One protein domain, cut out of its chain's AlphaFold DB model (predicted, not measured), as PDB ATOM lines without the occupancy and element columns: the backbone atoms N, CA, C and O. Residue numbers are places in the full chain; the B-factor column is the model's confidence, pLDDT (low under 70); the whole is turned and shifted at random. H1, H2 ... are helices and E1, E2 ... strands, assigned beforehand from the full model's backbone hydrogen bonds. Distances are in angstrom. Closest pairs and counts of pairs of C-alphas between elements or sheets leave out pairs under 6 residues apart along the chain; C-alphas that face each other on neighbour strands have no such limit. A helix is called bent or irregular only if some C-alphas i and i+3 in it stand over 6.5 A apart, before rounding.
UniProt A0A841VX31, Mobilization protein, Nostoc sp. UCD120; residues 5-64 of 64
ATOM      1  N   LEU A   5      26.212 -10.811   6.591       95.06
ATOM      2  CA  LEU A   5      25.009 -10.605   5.791       95.06
ATOM      3  C   LEU A   5      25.169 -11.305   4.444       95.06
ATOM      4  O   LEU A   5      26.150 -11.073   3.739       95.06
ATOM      5  N   VAL A   6      24.206 -12.152   4.091       95.44
ATOM      6  CA  VAL A   6      24.223 -12.931   2.851       95.44
ATOM      7  C   VAL A   6      23.087 -12.469   1.952       95.44
ATOM      8  O   VAL A   6      21.919 -12.437   2.346       95.44
ATOM      9  N   ALA A   7      23.452 -12.074   0.737       95.31
ATOM     10  CA  ALA A   7      22.551 -11.494  -0.241       95.31
ATOM     11  C   ALA A   7      22.055 -12.567  -1.220       95.31
ATOM     12  O   ALA A   7      22.855 -13.269  -1.833       95.31
ATOM     13  N   PHE A   8      20.739 -12.660  -1.396       95.88
ATOM     14  CA  PHE A   8      20.097 -13.570  -2.346       95.88
ATOM     15  C   PHE A   8      19.165 -12.813  -3.294       95.88
ATOM     16  O   PHE A   8      18.652 -11.744  -2.949       95.88
ATOM     17  N   GLY A   9      18.943 -13.371  -4.485       94.56
ATOM     18  CA  GLY A   9      17.877 -12.927  -5.385       94.56
ATOM     19  C   GLY A   9      16.487 -13.138  -4.778       94.56
ATOM     20  O   GLY A   9      16.346 -13.729  -3.706       94.56
ATOM     21  N   ASN A  10      15.460 -12.628  -5.449       92.44
ATOM     22  CA  ASN A  10      14.067 -12.715  -4.998       92.44
ATOM     23  C   ASN A  10      13.283 -13.851  -5.676       92.44
ATOM     24  O   ASN A  10      12.061 -13.931  -5.570       92.44
ATOM     25  N   ASP A  11      13.967 -14.724  -6.409       89.75
ATOM     26  CA  ASP A  11      13.344 -15.919  -6.956       89.75
ATOM     27  C   ASP A  11      13.273 -17.044  -5.906       89.75
ATOM     28  O   ASP A  11      14.093 -17.133  -4.984       89.75
ATOM     29  N   LYS A  12      12.300 -17.946  -6.085       89.12
ATOM     30  CA  LYS A  12      12.096 -19.117  -5.217       89.12
ATOM     31  C   LYS A  12      13.239 -20.134  -5.286       89.12
ATOM     32  O   LYS A  12      13.389 -20.945  -4.379       89.12
ATOM     33  N   SER A  13      14.043 -20.120  -6.352       89.06
ATOM     34  CA  SER A  13      15.162 -21.058  -6.504       89.06
ATOM     35  C   SER A  13      16.285 -20.779  -5.498       89.06
ATOM     36  O   SER A  13      17.017 -21.690  -5.116       89.06
ATOM     37  N   THR A  14      16.366 -19.548  -4.984       89.50
ATOM     38  CA  THR A  14      17.350 -19.150  -3.967       89.50
ATOM     39  C   THR A  14      16.957 -19.487  -2.523       89.50
ATOM     40  O   THR A  14      17.801 -19.388  -1.631       89.50
ATOM     41  N   ASP A  15      15.710 -19.891  -2.254       92.00
ATOM     42  CA  ASP A  15      15.211 -20.092  -0.884       92.00
ATOM     43  C   ASP A  15      15.886 -21.270  -0.179       92.00
ATOM     44  O   ASP A  15      16.305 -21.144   0.972       92.00
ATOM     45  N   ALA A  16      16.083 -22.383  -0.890       94.19
ATOM     46  CA  ALA A  16      16.771 -23.551  -0.345       94.19
ATOM     47  C   ALA A  16      18.219 -23.225   0.059       94.19
ATOM     48  O   ALA A  16      18.696 -23.654   1.109       94.19
ATOM     49  N   ALA A  17      18.912 -22.416  -0.747       94.50
ATOM     50  CA  ALA A  17      20.269 -21.979  -0.442       94.50
ATOM     51  C   ALA A  17      20.305 -21.027   0.766       94.50
ATOM     52  O   ALA A  17      21.159 -21.180   1.638       94.50
ATOM     53  N   ALA A  18      19.356 -20.090   0.859       94.38
ATOM     54  CA  ALA A  18      19.244 -19.187   2.003       94.38
ATOM     55  C   ALA A  18      18.967 -19.943   3.309       94.38
ATOM     56  O   ALA A  18      19.604 -19.676   4.330       94.38
ATOM     57  N   GLN A  19      18.070 -20.931   3.265       94.50
ATOM     58  CA  GLN A  19      17.775 -21.784   4.410       94.50
ATOM     59  C   GLN A  19      19.006 -22.587   4.835       94.50
ATOM     60  O   GLN A  19      19.358 -22.602   6.014       94.50
ATOM     61  N   ARG A  20      19.735 -23.164   3.872       96.69
ATOM     62  CA  ARG A  20      20.953 -23.916   4.170       96.69
ATOM     63  C   ARG A  20      22.048 -23.048   4.798       96.69
ATOM     64  O   ARG A  20      22.779 -23.516   5.667       96.69
ATOM     65  N   VAL A  21      22.154 -21.784   4.390       95.88
ATOM     66  CA  VAL A  21      23.082 -20.818   4.992       95.88
ATOM     67  C   VAL A  21      22.722 -20.521   6.446       95.88
ATOM     68  O   VAL A  21      23.623 -20.489   7.276       95.88
ATOM     69  N   LEU A  22      21.439 -20.362   6.778       94.75
ATOM     70  CA  LEU A  22      21.005 -20.156   8.165       94.75
ATOM     71  C   LEU A  22      21.258 -21.385   9.047       94.75
ATOM     72  O   LEU A  22      21.626 -21.232  10.208       94.75
ATOM     73  N   GLU A  23      21.118 -22.593   8.500       96.50
ATOM     74  CA  GLU A  23      21.445 -23.834   9.217       96.50
ATOM     75  C   GLU A  23      22.942 -23.946   9.532       96.50
ATOM     76  O   GLU A  23      23.320 -24.371  10.621       96.50
ATOM     77  N   LEU A  24      23.802 -23.573   8.578       95.81
ATOM     78  CA  LEU A  24      25.259 -23.664   8.722       95.81
ATOM     79  C   LEU A  24      25.864 -22.466   9.467       95.81
ATOM     80  O   LEU A  24      26.903 -22.600  10.110       95.81
ATOM     81  N   MET A  25      25.238 -21.293   9.368       94.00
ATOM     82  CA  MET A  25      25.684 -20.038   9.972       94.00
ATOM     83  C   MET A  25      24.492 -19.293  10.599       94.00
ATOM     84  O   MET A  25      24.035 -18.285  10.047       94.00
ATOM     85  N   PRO A  26      24.003 -19.736  11.772       93.00
ATOM     86  CA  PRO A  26      22.822 -19.156  12.420       93.00
ATOM     87  C   PRO A  26      22.970 -17.679  12.804       93.00
ATOM     88  O   PRO A  26      21.983 -16.968  12.949       93.00
ATOM     89  N   GLN A  27      24.205 -17.198  12.964       93.25
ATOM     90  CA  GLN A  27      24.511 -15.794  13.247       93.25
ATOM     91  C   GLN A  27      24.401 -14.875  12.021       93.25
ATOM     92  O   GLN A  27      24.555 -13.661  12.152       93.25
ATOM     93  N   SER A  28      24.223 -15.443  10.825       95.06
ATOM     94  CA  SER A  28      24.104 -14.669   9.595       95.06
ATOM     95  C   SER A  28      22.705 -14.077   9.426       95.06
ATOM     96  O   SER A  28      21.712 -14.588   9.939       95.06
ATOM     97  N   GLN A  29      22.623 -12.982   8.676       95.38
ATOM     98  CA  GLN A  29      21.371 -12.364   8.266       95.38
ATOM     99  C   GLN A  29      21.181 -12.539   6.765       95.38
ATOM    100  O   GLN A  29      22.095 -12.290   5.980       95.38
ATOM    101  N   ILE A  30      19.976 -12.923   6.356       94.81
ATOM    102  CA  ILE A  30      19.619 -13.048   4.944       94.81
ATOM    103  C   ILE A  30      18.997 -11.742   4.456       94.81
ATOM    104  O   ILE A  30      18.079 -11.212   5.081       94.81
ATOM    105  N   LYS A  31      19.458 -11.245   3.304       95.19
ATOM    106  CA  LYS A  31      18.857 -10.098   2.619       95.19
ATOM    107  C   LYS A  31      18.450 -10.480   1.201       95.19
ATOM    108  O   LYS A  31      19.283 -10.902   0.401       95.19
ATOM    109  N   LYS A  32      17.172 -10.294   0.881       94.94
ATOM    110  CA  LYS A  32      16.620 -10.517  -0.460       94.94
ATOM    111  C   LYS A  32      16.665  -9.229  -1.282       94.94
ATOM    112  O   LYS A  32      16.494  -8.138  -0.729       94.94
ATOM    113  N   SER A  33      16.907  -9.362  -2.583       94.81
ATOM    114  CA  SER A  33      16.699  -8.261  -3.529       94.81
ATOM    115  C   SER A  33      15.221  -7.851  -3.551       94.81
ATOM    116  O   SER A  33      14.334  -8.665  -3.302       94.81
ATOM    117  N   LYS A  34      14.950  -6.579  -3.848       93.38
ATOM    118  CA  LYS A  34      13.605  -6.068  -4.153       93.38
ATOM    119  C   LYS A  34      13.205  -6.336  -5.610       93.38
ATOM    120  O   LYS A  34      12.017  -6.348  -5.909       93.38
ATOM    121  N   ALA A  35      14.185  -6.531  -6.494       92.69
ATOM    122  CA  ALA A  35      13.995  -6.950  -7.884       92.69
ATOM    123  C   ALA A  35      14.230  -8.468  -8.020       92.69
ATOM    124  O   ALA A  35      14.389  -9.151  -7.012       92.69
ATOM    125  N   SER A  36      14.276  -9.005  -9.246       91.12
ATOM    126  CA  SER A  36      14.618 -10.420  -9.494       91.12
ATOM    127  C   SER A  36      15.930 -10.821  -8.815       91.12
ATOM    128  O   SER A  36      16.014 -11.841  -8.135       91.12
ATOM    129  N   ASP A  37      16.935  -9.961  -8.933       93.50
ATOM    130  CA  ASP A  37      18.266 -10.120  -8.368       93.50
ATOM    131  C   ASP A  37      18.863  -8.747  -8.018       93.50
ATOM    132  O   ASP A  37      18.236  -7.697  -8.200       93.50
ATOM    133  N   TRP A  38      20.060  -8.748  -7.436       94.31
ATOM    134  CA  TRP A  38      20.727  -7.524  -6.996       94.31
ATOM    135  C   TRP A  38      21.250  -6.665  -8.149       94.31
ATOM    136  O   TRP A  38      21.303  -5.442  -8.003       94.31
ATOM    137  N   ASN A  39      21.583  -7.266  -9.294       95.31
ATOM    138  CA  ASN A  39      22.018  -6.516 -10.469       95.31
ATOM    139  C   ASN A  39      20.846  -5.725 -11.046       95.31
ATOM    140  O   ASN A  39      20.989  -4.533 -11.311       95.31
ATOM    141  N   GLN A  40      19.671  -6.347 -11.171       95.88
ATOM    142  CA  GLN A  40      18.480  -5.656 -11.647       95.88
ATOM    143  C   GLN A  40      18.089  -4.511 -10.705       95.88
ATOM    144  O   GLN A  40      17.847  -3.398 -11.166       95.88
ATOM    145  N   GLN A  41      18.141  -4.731  -9.387       95.56
ATOM    146  CA  GLN A  41      17.868  -3.668  -8.417       95.56
ATOM    147  C   GLN A  41      18.854  -2.491  -8.544       95.56
ATOM    148  O   GLN A  41      18.447  -1.336  -8.404       95.56
ATOM    149  N   LEU A  42      20.137  -2.756  -8.821       96.00
ATOM    150  CA  LEU A  42      21.133  -1.707  -9.058       96.00
ATOM    151  C   LEU A  42      20.821  -0.905 -10.330       96.00
ATOM    152  O   LEU A  42      20.896   0.325 -10.321       96.00
ATOM    153  N   LEU A  43      20.449  -1.589 -11.415       97.25
ATOM    154  CA  LEU A  43      20.070  -0.944 -12.671       97.25
ATOM    155  C   LEU A  43      18.826  -0.067 -12.499       97.25
ATOM    156  O   LEU A  43      18.814   1.069 -12.982       97.25
ATOM    157  N   ASP A  44      17.813  -0.567 -11.795       96.00
ATOM    158  CA  ASP A  44      16.572   0.159 -11.519       96.00
ATOM    159  C   ASP A  44      16.845   1.410 -10.681       96.00
ATOM    160  O   ASP A  44      16.396   2.503 -11.033       96.00
ATOM    161  N   TYR A  45      17.662   1.281  -9.632       95.75
ATOM    162  CA  TYR A  45      18.078   2.418  -8.812       95.75
ATOM    163  C   TYR A  45      18.827   3.475  -9.634       95.75
ATOM    164  O   TYR A  45      18.524   4.665  -9.549       95.75
ATOM    165  N   GLY A  46      19.753   3.056 -10.502       96.25
ATOM    166  CA  GLY A  46      20.468   3.974 -11.387       96.25
ATOM    167  C   GLY A  46      19.548   4.709 -12.370       96.25
ATOM    168  O   GLY A  46      19.793   5.871 -12.694       96.25
ATOM    169  N   ARG A  47      18.472   4.063 -12.842       95.62
ATOM    170  CA  ARG A  47      17.449   4.718 -13.677       95.62
ATOM    171  C   ARG A  47      16.645   5.741 -12.875       95.62
ATOM    172  O   ARG A  47      16.472   6.854 -13.361       95.62
ATOM    173  N   GLN A  48      16.214   5.390 -11.663       94.75
ATOM    174  CA  GLN A  48      15.485   6.298 -10.768       94.75
ATOM    175  C   GLN A  48      16.310   7.545 -10.433       94.75
ATOM    176  O   GLN A  48      15.796   8.658 -10.500       94.75
ATOM    177  N   LEU A  49      17.604   7.375 -10.148       95.25
ATOM    178  CA  LEU A  49      18.495   8.490  -9.829       95.25
ATOM    179  C   LEU A  49      18.634   9.470 -11.004       95.25
ATOM    180  O   LEU A  49      18.573  10.681 -10.810       95.25
ATOM    181  N   ARG A  50      18.769   8.957 -12.234       93.69
ATOM    182  CA  ARG A  50      18.824   9.804 -13.437       93.69
ATOM    183  C   ARG A  50      17.517  10.554 -13.686       93.69
ATOM    184  O   ARG A  50      17.564  11.708 -14.091       93.69
ATOM    185  N   GLN A  51      16.370   9.923 -13.429       92.38
ATOM    186  CA  GLN A  51      15.066  10.583 -13.560       92.38
ATOM    187  C   GLN A  51      14.912  11.732 -12.557       92.38
ATOM    188  O   GLN A  51      14.454  12.803 -12.939       92.38
ATOM    189  N   GLN A  52      15.355  11.541 -11.308       91.12
ATOM    190  CA  GLN A  52      15.347  12.613 -10.305       91.12
ATOM    191  C   GLN A  52      16.256  13.781 -10.702       91.12
ATOM    192  O   GLN A  52      15.847  14.932 -10.595       91.12
ATOM    193  N   GLN A  53      17.462  13.498 -11.210       87.38
ATOM    194  CA  GLN A  53      18.380  14.551 -11.659       87.38
ATOM    195  C   GLN A  53      17.826  15.350 -12.842       87.38
ATOM    196  O   GLN A  53      17.983  16.566 -12.879       87.38
ATOM    197  N   GLN A  54      17.156  14.689 -13.791       85.19
ATOM    198  CA  GLN A  54      16.526  15.381 -14.917       85.19
ATOM    199  C   GLN A  54      15.356  16.262 -14.470       85.19
ATOM    200  O   GLN A  54      15.231  17.373 -14.967       85.19
ATOM    201  N   GLN A  55      14.538  15.804 -13.515       79.88
ATOM    202  CA  GLN A  55      13.447  16.616 -12.965       79.88
ATOM    203  C   GLN A  55      13.969  17.856 -12.233       79.88
ATOM    204  O   GLN A  55      13.457  18.942 -12.473       79.88
ATOM    205  N   GLN A  56      15.024  17.724 -11.423       77.31
ATOM    206  CA  GLN A  56      15.636  18.876 -10.749       77.31
ATOM    207  C   GLN A  56      16.211  19.898 -11.734       77.31
ATOM    208  O   GLN A  56      15.989  21.090 -11.566       77.31
ATOM    209  N   GLN A  57      16.899  19.453 -12.793       70.69
ATOM    210  CA  GLN A  57      17.410  20.372 -13.819       70.69
ATOM    211  C   GLN A  57      16.285  21.092 -14.571       70.69
ATOM    212  O   GLN A  57      16.418  22.269 -14.884       70.69
ATOM    213  N   GLN A  58      15.169  20.407 -14.838       68.50
ATOM    214  CA  GLN A  58      14.010  21.019 -15.490       68.50
ATOM    215  C   GLN A  58      13.295  22.035 -14.594       68.50
ATOM    216  O   GLN A  58      12.837  23.059 -15.092       68.50
ATOM    217  N   GLU A  59      13.196  21.774 -13.288       67.12
ATOM    218  CA  GLU A  59      12.648  22.735 -12.324       67.12
ATOM    219  C   GLU A  59      13.544  23.976 -12.178       67.12
ATOM    220  O   GLU A  59      13.028  25.093 -12.141       67.12
ATOM    221  N   ASP A  60      14.870  23.810 -12.176       63.88
ATOM    222  CA  ASP A  60      15.817  24.936 -12.159       63.88
ATOM    223  C   ASP A  60      15.763  25.763 -13.462       63.88
ATOM    224  O   ASP A  60      15.800  26.989 -13.408       63.88
ATOM    225  N   GLU A  61      15.614  25.139 -14.639       57.22
ATOM    226  CA  GLU A  61      15.460  25.875 -15.911       57.22
ATOM    227  C   GLU A  61      14.107  26.596 -16.042       57.22
ATOM    228  O   GLU A  61      14.047  27.664 -16.643       57.22
ATOM    229  N   LEU A  62      13.021  26.036 -15.494       62.41
ATOM    230  CA  LEU A  62      11.682  26.651 -15.519       62.41
ATOM    231  C   LEU A  62      11.480  27.729 -14.442       62.41
ATOM    232  O   LEU A  62      10.470  28.434 -14.475       62.41
ATOM    233  N   SER A  63      12.393  27.831 -13.473       61.19
ATOM    234  CA  SER A  63      12.367  28.841 -12.407       61.19
ATOM    235  C   SER A  63      13.283  30.050 -12.663       61.19
ATOM    236  O   SER A  63      13.281  30.979 -11.850       61.19
ATOM    237  N   LEU A  64      14.008  30.065 -13.790       50.06
ATOM    238  CA  LEU A  64      14.780  31.199 -14.326       50.06
ATOM    239  C   LEU A  64      13.965  32.017 -15.340       50.06
ATOM    240  O   LEU A  64      14.197  33.249 -15.392       50.06
TER     241      LEU A  64
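AT A GLANCE: This is residues 5 to 64 of the 64 residues of the protein "Mobilization protein" of Nostoc sp. UCD120 (UniProt A0A841VX31). Helix H1 packs on a two-strand parallel sheet, E1 and E2, making a small body from which residues 45 to 64, mostly H2, stick out as a long arm. The 60 printed residues, mostly helix, run E1, H1, E2, H2. The whole is extended, radius of gyration of the C-alphas 18.4 A, spanning 60 by 22 by 11 A.

HOW THE PARTS SIT: Start at E1, residues 5 to 8, parallel to E2, residues 29 to 32, at 28 degrees; N 6 and O 29, 2.8 A apart, are within hydrogen-bond range. H1, residues 12 to 24, joins them in a strand-helix-strand unit, parallel strands with a helix between, its crossover right-handed. The closest C-alphas of H1 and E2, Ala 18 and Ile 30, are 6.8 A apart. H1 is only just irregular: C-alphas 13 and 16 are 6.8 A apart. H2, residues 38 to 62, is apart from H1. Every O i to N i+4 pair is within hydrogen-bond range in H2, 7 of 9 in H1.

IN THESE COORDINATES: Find C-alpha 5 at (25.009, -10.605, 5.791), where E1 begins its 10.0 A; H1 spans 19.7 A, E2 10.1 A. H2 runs 36.4 A to C-alpha 62 at (11.682, 26.651, -15.519).

THE WHOLE: The printed part has no cut, and its three links are tight. Residues 58 to 64 have pLDDT under 70.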